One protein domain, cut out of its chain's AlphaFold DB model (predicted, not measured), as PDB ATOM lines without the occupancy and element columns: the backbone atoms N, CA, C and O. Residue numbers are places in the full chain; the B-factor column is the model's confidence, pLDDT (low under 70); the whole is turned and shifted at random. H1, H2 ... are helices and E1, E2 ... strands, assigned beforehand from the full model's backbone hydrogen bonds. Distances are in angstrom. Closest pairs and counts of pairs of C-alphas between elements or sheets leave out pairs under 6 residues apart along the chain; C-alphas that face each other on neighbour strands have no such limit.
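AT A GLANCE: This is residues 158 to 249 of the 366 residues of an uncharacterized protein of Chitinophaga pinensis (strain ATCC 43595 / DSM 2588 / LMG 13176 / NBRC 15968 / NCIMB 11800 / UQM 2034) (UniProt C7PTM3). A long, strongly twisted sheet is built round the hairpin of E4 and E5, with the long helix H1 packed over one face and no named helix over the other. The short strands E1 and E2 sit beside different parts of E4, E3 adds to E2, and E6 folds back beside E5; the small helix H2 turns a corner at the end of H1. The printed part has 92 residues, in the order H1 H2 E1 E2 E3 E4 E5 E6, of mixed class, with a branched antiparallel sheet. It is compact, with a radius of gyration of the C-alphas of 13.1 A, yet elongated, spanning 40 by 24 by 22 A.

IN THESE COORDINATES: E4, residues 214 to 223, is 29.8 A long; E5, residues 226 to 237, is 31.2 A and bends by 63 degrees at residue 229. E6 is residues 242 to 248, with C-alpha 248 at (308.958, 298.275, 307.358). E1 is residues 185 to 187, E2 193 to 195 and E3 201 to 203. H1, residues 158 to 176, is 26.9 A long from C-alpha 158 at (327.792, 294.460, 321.620); H2 is residues 178 to 184.

HOW THE PARTS SIT: E4, E5 and E6 form a meander, each strand the antiparallel neighbour of the one before; N 217 and O 234 are 2.8 A apart, N 243 and O 235 2.8 A. E1 and E2 lie on one side of E4, with N 186 to O 220 at 2.9 A and N 193 to O 216 at 2.8 A. E2 and E3 are a hairpin, with N 194 to O 202 at 2.8 A. H1 is on the sheet at a height of 8.1 A, across the strands, at 66 degrees to E5 on the local plane; its closest C-alphas to E5 are those of Ala 168 and Phe 234, 7.1 A. With residues 169 to 173 alone it touches H2, about perpendicular at 78 degrees, closest at the C-alphas of Ala 173 and Phe 181, 5.3 A. H2 is only just at the sheet's level, at a height of 3.5 A. In H1 and H2 every O i to N i+4 pair is within hydrogen-bond range.

THE WHOLE: The C-alphas farthest apart, of Asp 198 and Asp 224, are 40.9 A apart. The printed part has no cut and no long link. Its mean pLDDT is 91.3, and no printed residue is under 70.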
ATOM      1  N   TYR A 158     327.220 294.072 322.914       95.50
ATOM      2  CA  TYR A 158     327.792 294.460 321.620       95.50
ATOM      3  C   TYR A 158     327.911 293.283 320.635       95.50
ATOM      4  O   TYR A 158     327.486 293.366 319.483       95.50
ATOM      5  N   LYS A 159     328.407 292.124 321.094       95.38
ATOM      6  CA  LYS A 159     328.524 290.924 320.244       95.38
ATOM      7  C   LYS A 159     327.163 290.446 319.722       95.38
ATOM      8  O   LYS A 159     327.055 290.024 318.572       95.38
ATOM      9  N   LYS A 160     326.127 290.507 320.560       96.00
ATOM     10  CA  LYS A 160     324.766 290.108 320.185       96.00
ATOM     11  C   LYS A 160     324.122 291.130 319.248       96.00
ATOM     12  O   LYS A 160     323.530 290.723 318.256       96.00
ATOM     13  N   GLN A 161     324.314 292.422 319.508       96.44
ATOM     14  CA  GLN A 161     323.921 293.516 318.618       96.44
ATOM     15  C   GLN A 161     324.504 293.326 317.213       96.44
ATOM     16  O   GLN A 161     323.756 293.320 316.240       96.44
ATOM     17  N   LYS A 162     325.814 293.059 317.098       96.38
ATOM     18  CA  LYS A 162     326.460 292.771 315.806       96.38
ATOM     19  C   LYS A 162     325.888 291.531 315.120       96.38
ATOM     20  O   LYS A 162     325.655 291.570 313.920       96.38
ATOM     21  N   ALA A 163     325.619 290.456 315.861       97.19
ATOM     22  CA  ALA A 163     325.010 289.255 315.289       97.19
ATOM     23  C   ALA A 163     323.586 289.509 314.760       97.19
ATOM     24  O   ALA A 163     323.204 288.957 313.730       97.19
ATOM     25  N   ILE A 164     322.801 290.341 315.448       97.81
ATOM     26  CA  ILE A 164     321.457 290.732 315.009       97.81
ATOM     27  C   ILE A 164     321.527 291.657 313.795       97.81
ATOM     28  O   ILE A 164     320.795 291.435 312.834       97.81
ATOM     29  N   GLN A 165     322.457 292.614 313.784       97.44
ATOM     30  CA  GLN A 165     322.731 293.433 312.604       97.44
ATOM     31  C   GLN A 165     323.046 292.556 311.388       97.44
ATOM     32  O   GLN A 165     322.370 292.670 310.377       97.44
ATOM     33  N   THR A 166     323.958 291.588 311.508       97.12
ATOM     34  CA  THR A 166     324.283 290.671 310.401       97.12
ATOM     35  C   THR A 166     323.070 289.870 309.910       97.12
ATOM     36  O   THR A 166     322.958 289.588 308.715       97.12
ATOM     37  N   LYS A 167     322.137 289.501 310.800       97.50
ATOM     38  CA  LYS A 167     320.875 288.859 310.393       97.50
ATOM     39  C   LYS A 167     320.003 289.809 309.573       97.50
ATOM     40  O   LYS A 167     319.492 289.387 308.540       97.50
ATOM     41  N   ALA A 168     319.843 291.054 310.016       97.00
ATOM     42  CA  ALA A 168     319.094 292.080 309.293       97.00
ATOM     43  C   ALA A 168     319.732 292.384 307.927       97.00
ATOM     44  O   ALA A 168     319.046 292.283 306.912       97.00
ATOM     45  N   ASP A 169     321.051 292.604 307.885       96.81
ATOM     46  CA  ASP A 169     321.838 292.775 306.656       96.81
ATOM     47  C   ASP A 169     321.553 291.641 305.653       96.81
ATOM     48  O   ASP A 169     321.244 291.871 304.485       96.81
ATOM     49  N   SER A 170     321.565 290.392 306.135       95.56
ATOM     50  CA  SER A 170     321.299 289.201 305.315       95.56
ATOM     51  C   SER A 170     319.845 289.092 304.842       95.56
ATOM     52  O   SER A 170     319.569 288.426 303.843       95.56
ATOM     53  N   ILE A 171     318.883 289.670 305.564       94.19
ATOM     54  CA  ILE A 171     317.488 289.732 305.110       94.19
ATOM     55  C   ILE A 171     317.379 290.736 303.965       94.19
ATOM     56  O   ILE A 171     316.867 290.370 302.911       94.19
ATOM     57  N   ILE A 172     317.926 291.943 304.129       93.31
ATOM     58  CA  ILE A 172     317.897 292.993 303.100       93.31
ATOM     59  C   ILE A 172     318.605 292.521 301.825       93.31
ATOM     60  O   ILE A 172     318.041 292.617 300.736       93.31
ATOM     61  N   ALA A 173     319.808 291.954 301.954       93.06
ATOM     62  CA  ALA A 173     320.583 291.463 300.817       93.06
ATOM     63  C   ALA A 173     319.878 290.322 300.066       93.06
ATOM     64  O   ALA A 173     319.945 290.265 298.842       93.06
ATOM     65  N   ARG A 174     319.164 289.429 300.767       90.56
ATOM     66  CA  ARG A 174     318.347 288.392 300.112       90.56
ATOM     67  C   ARG A 174     317.093 288.955 299.454       90.56
ATOM     68  O   ARG A 174     316.656 288.399 298.457       90.56
ATOM     69  N   TRP A 175     316.515 290.007 300.026       89.56
ATOM     70  CA  TRP A 175     315.281 290.611 299.532       89.56
ATOM     71  C   TRP A 175     315.512 291.416 298.249       89.56
ATOM     72  O   TRP A 175     314.837 291.202 297.248       89.56
ATOM     73  N   TYR A 176     316.506 292.305 298.259       89.25
ATOM     74  CA  TYR A 176     316.769 293.228 297.152       89.25
ATOM     75  C   TYR A 176     317.936 292.810 296.250       89.25
ATOM     76  O   TYR A 176     318.024 293.259 295.109       89.25
ATOM     77  N   GLY A 177     318.819 291.938 296.736       89.88
ATOM     78  CA  GLY A 177     320.078 291.577 296.085       89.88
ATOM     79  C   GLY A 177     321.297 292.206 296.767       89.88
ATOM     80  O   GLY A 177     321.222 293.260 297.406       89.88
ATOM     81  N   GLN A 178     322.450 291.547 296.621       90.31
ATOM     82  CA  GLN A 178     323.700 291.952 297.272       90.31
ATOM     83  C   GLN A 178     324.224 293.304 296.765       90.31
ATOM     84  O   GLN A 178     324.745 294.095 297.553       90.31
ATOM     85  N   ASP A 179     324.068 293.580 295.470       89.25
ATOM     86  CA  ASP A 179     324.548 294.818 294.849       89.25
ATOM     87  C   ASP A 179     323.795 296.041 295.380       89.25
ATOM     88  O   ASP A 179     324.429 297.023 295.775       89.25
ATOM     89  N   PHE A 180     322.466 295.957 295.485       90.12
ATOM     90  CA  PHE A 180     321.655 296.990 296.127       90.12
ATOM     91  C   PHE A 180     322.072 297.195 297.586       90.12
ATOM     92  O   PHE A 180     322.305 298.325 298.008       90.12
ATOM     93  N   PHE A 181     322.224 296.115 298.360       92.12
ATOM     94  CA  PHE A 181     322.630 296.224 299.763       92.12
ATOM     95  C   PHE A 181     323.970 296.963 299.918       92.12
ATOM     96  O   PHE A 181     324.067 297.912 300.693       92.12
ATOM     97  N   ASN A 182     324.985 296.590 299.137       89.56
ATOM     98  CA  ASN A 182     326.321 297.179 299.243       89.56
ATOM     99  C   ASN A 182     326.359 298.667 298.849       89.56
ATOM    100  O   ASN A 182     327.111 299.447 299.437       89.56
ATOM    101  N   ASN A 183     325.574 299.065 297.845       87.81
ATOM    102  CA  ASN A 183     325.661 300.406 297.263       87.81
ATOM    103  C   ASN A 183     324.624 301.379 297.834       87.81
ATOM    104  O   ASN A 183     324.929 302.557 298.044       87.81
ATOM    105  N   ASN A 184     323.421 300.894 298.136       90.81
ATOM    106  CA  ASN A 184     322.264 301.724 298.448       90.81
ATOM    107  C   ASN A 184     321.814 301.620 299.902       90.81
ATOM    108  O   ASN A 184     321.102 302.505 300.351       90.81
ATOM    109  N   VAL A 185     322.238 300.615 300.668       91.75
ATOM    110  CA  VAL A 185     321.795 300.449 302.059       91.75
ATOM    111  C   VAL A 185     322.907 300.848 303.019       91.75
ATOM    112  O   VAL A 185     324.093 300.633 302.767       91.75
ATOM    113  N   MET A 186     322.537 301.490 304.123       91.62
ATOM    114  CA  MET A 186     323.481 301.892 305.154       91.62
ATOM    115  C   MET A 186     322.827 301.810 306.528       91.62
ATOM    116  O   MET A 186     321.864 302.522 306.800       91.62
ATOM    117  N   PHE A 187     323.361 300.955 307.398       94.31
ATOM    118  CA  PHE A 187     322.932 300.876 308.792       94.31
ATOM    119  C   PHE A 187     323.103 302.228 309.492       94.31
ATOM    120  O   PHE A 187     324.121 302.884 309.293       94.31
ATOM    121  N   ASP A 188     322.137 302.627 310.317       92.06
ATOM    122  CA  ASP A 188     322.213 303.831 311.140       92.06
ATOM    123  C   ASP A 188     322.246 303.481 312.637       92.06
ATOM    124  O   ASP A 188     321.195 303.263 313.258       92.06
ATOM    125  N   PRO A 189     323.431 303.458 313.267       92.25
ATOM    126  CA  PRO A 189     323.535 303.252 314.704       92.25
ATOM    127  C   PRO A 189     322.902 304.387 315.531       92.25
ATOM    128  O   PRO A 189     322.546 304.150 316.682       92.25
ATOM    129  N   ALA A 190     322.747 305.604 315.001       87.31
ATOM    130  CA  ALA A 190     322.163 306.723 315.744       87.31
ATOM    131  C   ALA A 190     320.626 306.642 315.805       87.31
ATOM    132  O   ALA A 190     320.019 306.935 316.847       87.31
ATOM    133  N   ALA A 191     319.989 306.205 314.717       89.44
ATOM    134  CA  ALA A 191     318.549 305.952 314.690       89.44
ATOM    135  C   ALA A 191     318.161 304.618 315.350       89.44
ATOM    136  O   ALA A 191     317.085 304.539 315.940       89.44
ATOM    137  N   SER A 192     319.043 303.616 315.335       95.75
ATOM    138  CA  SER A 192     318.796 302.302 315.948       95.75
ATOM    139  C   SER A 192     318.727 302.357 317.479       95.75
ATOM    140  O   SER A 192     319.415 303.163 318.116       95.75
ATOM    141  N   LYS A 193     317.928 301.466 318.083       96.69
ATOM    142  CA  LYS A 193     317.615 301.439 319.525       96.69
ATOM    143  C   LYS A 193     317.675 300.034 320.132       96.69
ATOM    144  O   LYS A 193     317.646 299.021 319.433       96.69
ATOM    145  N   LEU A 194     317.742 299.995 321.457       96.50
ATOM    146  CA  LEU A 194     317.578 298.808 322.293       96.50
ATOM    147  C   LEU A 194     316.342 299.002 323.168       96.50
ATOM    148  O   LEU A 194     316.269 300.000 323.885       96.50
ATOM    149  N   GLY A 195     315.400 298.064 323.129       94.75
ATOM    150  CA  GLY A 195     314.215 298.123 323.978       94.75
ATOM    151  C   GLY A 195     314.498 297.717 325.417       94.75
ATOM    152  O   GLY A 195     315.226 296.752 325.699       94.75
ATOM    153  N   GLU A 196     313.894 298.462 326.333       92.62
ATOM    154  CA  GLU A 196     314.047 298.308 327.774       92.62
ATOM    155  C   GLU A 196     312.934 297.444 328.379       92.62
ATOM    156  O   GLU A 196     311.957 297.060 327.728       92.62
ATOM    157  N   LYS A 197     313.098 297.072 329.653       85.31
ATOM    158  CA  LYS A 197     312.165 296.159 330.327       85.31
ATOM    159  C   LYS A 197     310.780 296.771 330.552       85.31
ATOM    160  O   LYS A 197     309.790 296.045 330.569       85.31
ATOM    161  N   ASP A 198     310.735 298.076 330.753       86.25
ATOM    162  CA  ASP A 198     309.558 298.878 331.085       86.25
ATOM    163  C   ASP A 198     308.872 299.497 329.854       86.25
ATOM    164  O   ASP A 198     307.917 300.255 330.004       86.25
ATOM    165  N   GLY A 199     309.323 299.151 328.644       81.94
ATOM    166  CA  GLY A 199     308.816 299.717 327.394       81.94
ATOM    167  C   GLY A 199     309.526 301.002 326.957       81.94
ATOM    168  O   GLY A 199     309.145 301.576 325.938       81.94
ATOM    169  N   GLY A 200     310.553 301.445 327.691       91.06
ATOM    170  CA  GLY A 200     311.477 302.479 327.238       91.06
ATOM    171  C   GLY A 200     312.420 302.000 326.129       91.06
ATOM    172  O   GLY A 200     312.399 300.840 325.705       91.06
ATOM    173  N   TRP A 201     313.285 302.903 325.672       93.31
ATOM    174  CA  TRP A 201     314.352 302.588 324.729       93.31
ATOM    175  C   TRP A 201     315.643 303.324 325.083       93.31
ATOM    176  O   TRP A 201     315.631 304.471 325.524       93.31
ATOM    177  N   SER A 202     316.760 302.679 324.769       93.75
ATOM    178  CA  SER A 202     318.103 303.252 324.804       93.75
ATOM    179  C   SER A 202     318.691 303.322 323.395       93.75
ATOM    180  O   SER A 202     318.319 302.560 322.502       93.75
ATOM    181  N   TYR A 203     319.627 304.245 323.162       94.19
ATOM    182  CA  TYR A 203     320.346 304.312 321.885       94.19
ATOM    183  C   TYR A 203     321.181 303.048 321.657       94.19
ATOM    184  O   TYR A 203     321.775 302.519 322.593       94.19
ATOM    185  N   TRP A 204     321.295 302.605 320.401       95.19
ATOM    186  CA  TRP A 204     322.096 301.428 320.038       95.19
ATOM    187  C   TRP A 204     323.549 301.505 320.517       95.19
ATOM    188  O   TRP A 204     324.136 300.487 320.876       95.19
ATOM    189  N   THR A 205     324.122 302.709 320.528       93.50
ATOM    190  CA  THR A 205     325.517 302.960 320.910       93.50
ATOM    191  C   THR A 205     325.701 303.303 322.387       93.50
ATOM    192  O   THR A 205     326.831 303.534 322.813       93.50
ATOM    193  N   ALA A 206     324.620 303.387 323.169       90.69
ATOM    194  CA  ALA A 206     324.701 303.731 324.583       90.69
ATOM    195  C   ALA A 206     325.153 302.524 325.427       90.69
ATOM    196  O   ALA A 206     324.778 301.387 325.125       90.69
ATOM    197  N   PRO A 207     325.905 302.750 326.521       89.31
ATOM    198  CA  PRO A 207     326.171 301.708 327.503       89.31
ATOM    199  C   PRO A 207     324.862 301.124 328.038       89.31
ATOM    200  O   PRO A 207     324.050 301.832 328.631       89.31
ATOM    201  N   PHE A 208     324.669 299.820 327.860       89.50
ATOM    202  CA  PHE A 208     323.418 299.154 328.210       89.50
ATOM    203  C   PHE A 208     323.698 297.868 328.990       89.50
ATOM    204  O   PHE A 208     324.130 296.852 328.442       89.50
ATOM    205  N   LYS A 209     323.508 297.925 330.313       87.31
ATOM    206  CA  LYS A 209     323.860 296.823 331.231       87.31
ATOM    207  C   LYS A 209     322.765 295.766 331.344       87.31
ATOM    208  O   LYS A 209     323.054 294.592 331.583       87.31
ATOM    209  N   GLN A 210     321.511 296.175 331.191       89.81
ATOM    210  CA  GLN A 210     320.372 295.265 331.238       89.81
ATOM    211  C   GLN A 210     320.241 294.518 329.914       89.81
ATOM    212  O   GLN A 210     320.688 294.995 328.881       89.81
ATOM    213  N   GLN A 211     319.655 293.325 329.930       91.25
ATOM    214  CA  GLN A 211     319.449 292.575 328.696       91.25
ATOM    215  C   GLN A 211     318.358 293.242 327.850       91.25
ATOM    216  O   GLN A 211     317.242 293.351 328.360       91.25
ATOM    217  N   PRO A 212     318.628 293.616 326.582       95.19
ATOM    218  CA  PRO A 212     317.605 294.202 325.721       95.19
ATOM    219  C   PRO A 212     316.435 293.243 325.512       95.19
ATOM    220  O   PRO A 212     316.647 292.037 325.295       95.19
ATOM    221  N   ASN A 213     315.221 293.784 325.568       95.06
ATOM    222  CA  ASN A 213     313.993 293.067 325.223       95.06
ATOM    223  C   ASN A 213     313.811 292.947 323.712       95.06
ATOM    224  O   ASN A 213     313.315 291.930 323.226       95.06
ATOM    225  N   ASP A 214     314.280 293.951 322.988       95.88
ATOM    226  CA  ASP A 214     314.247 294.020 321.543       95.88
ATOM    227  C   ASP A 214     315.433 294.832 321.015       95.88
ATOM    228  O   ASP A 214     316.155 295.518 321.746       95.88
ATOM    229  N   TYR A 215     315.677 294.651 319.726       97.50
ATOM    230  CA  TYR A 215     316.740 295.277 318.964       97.50
ATOM    231  C   TYR A 215     316.073 295.921 317.758       97.50
ATOM    232  O   TYR A 215     315.582 295.205 316.886       97.50
ATOM    233  N   ILE A 216     316.046 297.249 317.730       96.75
ATOM    234  CA  ILE A 216     315.379 298.036 316.695       96.75
ATOM    235  C   ILE A 216     316.473 298.602 315.797       96.75
ATOM    236  O   ILE A 216     317.301 299.399 316.241       96.75
ATOM    237  N   LEU A 217     316.514 298.142 314.552       97.44
ATOM    238  CA  LEU A 217     317.539 298.484 313.580       97.44
ATOM    239  C   LEU A 217     316.948 299.361 312.493       97.44
ATOM    240  O   LEU A 217     315.932 299.018 311.894       97.44
ATOM    241  N   GLU A 218     317.655 300.442 312.214       94.81
ATOM    242  CA  GLU A 218     317.303 301.445 311.225       94.81
ATOM    243  C   GLU A 218     318.371 301.478 310.136       94.81
ATOM    244  O   GLU A 218     319.570 301.486 310.424       94.81
ATOM    245  N   TYR A 219     317.939 301.491 308.878       94.19
ATOM    246  CA  TYR A 219     318.817 301.576 307.717       94.19
ATOM    247  C   TYR A 219     318.384 302.734 306.837       94.19
ATOM    248  O   TYR A 219     317.243 302.778 306.385       94.19
ATOM    249  N   HIS A 220     319.312 303.633 306.537       90.38
ATOM    250  CA  HIS A 220     319.128 304.628 305.493       90.38
ATOM    251  C   HIS A 220     319.304 304.018 304.114       90.38
ATOM    252  O   HIS A 220     320.108 303.101 303.907       90.38
ATOM    253  N   ILE A 221     318.613 304.627 303.160       89.31
ATOM    254  CA  ILE A 221     318.774 304.331 301.747       89.31
ATOM    255  C   ILE A 221     319.519 305.477 301.067       89.31
ATOM    256  O   ILE A 221     319.337 306.652 301.398       89.31
ATOM    257  N   LYS A 222     320.388 305.121 300.125       87.75
ATOM    258  CA  LYS A 222     321.219 306.033 299.351       87.75
ATOM    259  C   LYS A 222     320.879 305.965 297.868       87.75
ATOM    260  O   LYS A 222     320.689 304.880 297.322       87.75
ATOM    261  N   ILE A 223     320.914 307.120 297.216       85.56
ATOM    262  CA  ILE A 223     320.955 307.281 295.754       85.56
ATOM    263  C   ILE A 223     322.101 308.249 295.467       85.56
ATOM    264  O   ILE A 223     322.218 309.266 296.144       85.56
ATOM    265  N   ASP A 224     322.996 307.905 294.540       81.62
ATOM    266  CA  ASP A 224     324.191 308.703 294.205       81.62
ATOM    267  C   ASP A 224     325.078 309.080 295.403       81.62
ATOM    268  O   ASP A 224     325.684 310.148 295.455       81.62
ATOM    269  N   GLY A 225     325.137 308.209 296.412       76.81
ATOM    270  CA  GLY A 225     325.877 308.472 297.649       76.81
ATOM    271  C   GLY A 225     325.206 309.473 298.597       76.81
ATOM    272  O   GLY A 225     325.664 309.615 299.731       76.81
ATOM    273  N   GLN A 226     324.102 310.111 298.197       77.44
ATOM    274  CA  GLN A 226     323.285 310.936 299.079       77.44
ATOM    275  C   GLN A 226     322.389 310.049 299.946       77.44
ATOM    276  O   GLN A 226     321.763 309.117 299.448       77.44
ATOM    277  N   LYS A 227     322.338 310.340 301.250       75.19
ATOM    278  CA  LYS A 227     321.468 309.661 302.221       75.19
ATOM    279  C   LYS A 227     320.075 310.280 302.173       75.19
ATOM    280  O   LYS A 227     319.967 311.503 302.107       75.19
ATOM    281  N   PHE A 228     319.044 309.446 302.260       76.62
ATOM    282  CA  PHE A 228     317.657 309.898 302.280       76.62
ATOM    283  C   PHE A 228     316.941 309.544 303.592       76.62
ATOM    284  O   PHE A 228     317.335 308.594 304.284       76.62
ATOM    285  N   PRO A 229     315.869 310.282 303.935       72.44
ATOM    286  CA  PRO A 229     315.020 309.986 305.085       72.44
ATOM    287  C   PRO A 229     314.251 308.673 304.960       72.44
ATOM    288  O   PRO A 229     313.830 308.147 305.986       72.44
ATOM    289  N   ALA A 230     314.065 308.145 303.744       82.25
ATOM    290  CA  ALA A 230     313.495 306.820 303.526       82.25
ATOM    291  C   ALA A 230     314.362 305.733 304.180       82.25
ATOM    292  O   ALA A 230     315.590 305.718 304.026       82.25
ATOM    293  N   ARG A 231     313.709 304.825 304.916       88.06
ATOM    294  CA  ARG A 231     314.376 303.812 305.740       88.06
ATOM    295  C   ARG A 231     313.805 302.420 305.548       88.06
ATOM    296  O   ARG A 231     312.635 302.254 305.210       88.06
ATOM    297  N   ILE A 232     314.651 301.440 305.840       92.50
ATOM    298  CA  ILE A 232     314.261 300.058 306.110       92.50
ATOM    299  C   ILE A 232     314.439 299.839 307.608       92.50
ATOM    300  O   ILE A 232     315.508 300.133 308.145       92.50
ATOM    301  N   GLY A 233     313.409 299.328 308.274       94.12
ATOM    302  CA  GLY A 233     313.428 299.091 309.712       94.12
ATOM    303  C   GLY A 233     313.124 297.643 310.060       94.12
ATOM    304  O   GLY A 233     312.267 297.013 309.438       94.12
ATOM    305  N   PHE A 234     313.818 297.123 311.068       95.75
ATOM    306  CA  PHE A 234     313.568 295.798 311.630       95.75
ATOM    307  C   PHE A 234     313.555 295.852 313.148       95.75
ATOM    308  O   PHE A 234     314.477 296.388 313.756       95.75
ATOM    309  N   THR A 235     312.603 295.152 313.753       96.38
ATOM    310  CA  THR A 235     312.654 294.819 315.177       96.38
ATOM    311  C   THR A 235     312.958 293.338 315.329       96.38
ATOM    312  O   THR A 235     312.323 292.494 314.700       96.38
ATOM    313  N   PHE A 236     313.924 293.004 316.178       97.31
ATOM    314  CA  PHE A 236     314.178 291.633 316.608       97.31
ATOM    315  C   PHE A 236     313.857 291.499 318.084       97.31
ATOM    316  O   PHE A 236     314.274 292.327 318.888       97.31
ATOM    317  N   ASN A 237     313.172 290.423 318.452       95.50
ATOM    318  CA  ASN A 237     312.880 290.125 319.844       95.50
ATOM    319  C   ASN A 237     314.158 289.758 320.624       95.50
ATOM    320  O   ASN A 237     315.256 289.587 320.079       95.50
ATOM    321  N   LYS A 238     314.004 289.539 321.928       95.06
ATOM    322  CA  LYS A 238     315.079 289.119 322.829       95.06
ATOM    323  C   LYS A 238     315.818 287.856 322.373       95.06
ATOM    324  O   LYS A 238     317.011 287.727 322.656       95.06
ATOM    325  N   ALA A 239     315.158 286.922 321.688       94.75
ATOM    326  CA  ALA A 239     315.782 285.714 321.140       94.75
ATOM    327  C   ALA A 239     316.583 285.988 319.849       94.75
ATOM    328  O   ALA A 239     317.412 285.174 319.437       94.75
ATOM    329  N   GLY A 240     316.423 287.172 319.254       94.56
ATOM    330  CA  GLY A 240     317.034 287.551 317.986       94.56
ATOM    331  C   GLY A 240     316.260 287.009 316.786       94.56
ATOM    332  O   GLY A 240     316.884 286.673 315.773       94.56
ATOM    333  N   GLU A 241     314.940 286.884 316.918       95.69
ATOM    334  CA  GLU A 241     314.003 286.546 315.844       95.69
ATOM    335  C   GLU A 241     313.276 287.816 315.380       95.69
ATOM    336  O   GLU A 241     312.944 288.655 316.222       95.69
ATOM    337  N   PRO A 242     313.041 287.988 314.069       93.56
ATOM    338  CA  PRO A 242     312.390 289.182 313.541       93.56
ATOM    339  C   PRO A 242     310.910 289.243 313.945       93.56
ATOM    340  O   PRO A 242     310.184 288.255 313.823       93.56
ATOM    341  N   VAL A 243     310.465 290.423 314.372       93.69
ATOM    342  CA  VAL A 243     309.064 290.770 314.641       93.69
ATOM    343  C   VAL A 243     308.487 291.369 313.360       93.69
ATOM    344  O   VAL A 243     308.911 292.437 312.911       93.69
ATOM    345  N   LYS A 244     307.561 290.653 312.718       85.12
ATOM    346  CA  LYS A 244     307.089 291.000 311.367       85.12
ATOM    347  C   LYS A 244     306.286 292.295 311.353       85.12
ATOM    348  O   LYS A 244     306.407 293.073 310.417       85.12
ATOM    349  N   GLU A 245     305.498 292.521 312.396       84.75
ATOM    350  CA  GLU A 245     304.570 293.643 312.539       84.75
ATOM    351  C   GLU A 245     305.294 294.993 312.680       84.75
ATOM    352  O   GLU A 245     304.739 296.042 312.353       84.75
ATOM    353  N   ASP A 246     306.556 294.953 313.112       86.19
ATOM    354  CA  ASP A 246     307.418 296.122 313.295       86.19
ATOM    355  C   ASP A 246     308.504 296.249 312.224       86.19
ATOM    356  O   ASP A 246     309.365 297.124 312.300       86.19
ATOM    357  N   THR A 247     308.460 295.396 311.200       86.75
ATOM    358  CA  THR A 247     309.317 295.524 310.022       86.75
ATOM    359  C   THR A 247     308.667 296.467 309.007       86.75
ATOM    360  O   THR A 247     307.456 296.411 308.793       86.75
ATOM    361  N   TYR A 248     309.454 297.330 308.366       87.88
ATOM    362  CA  TYR A 248     308.958 298.275 307.358       87.88
ATOM    363  C   TYR A 248     310.025 298.616 306.310       87.88
ATOM    364  O   TYR A 248     311.209 298.340 306.505       87.88
ATOM    365  N   GLY A 249     309.611 299.202 305.180       86.62
ATOM    366  CA  GLY A 249     310.527 299.536 304.078       86.62
ATOM    367  C   GLY A 249     310.956 298.330 303.228       86.62
ATOM    368  O   GLY A 249     312.019 298.347 302.605       86.62
TER     369      GLY A 249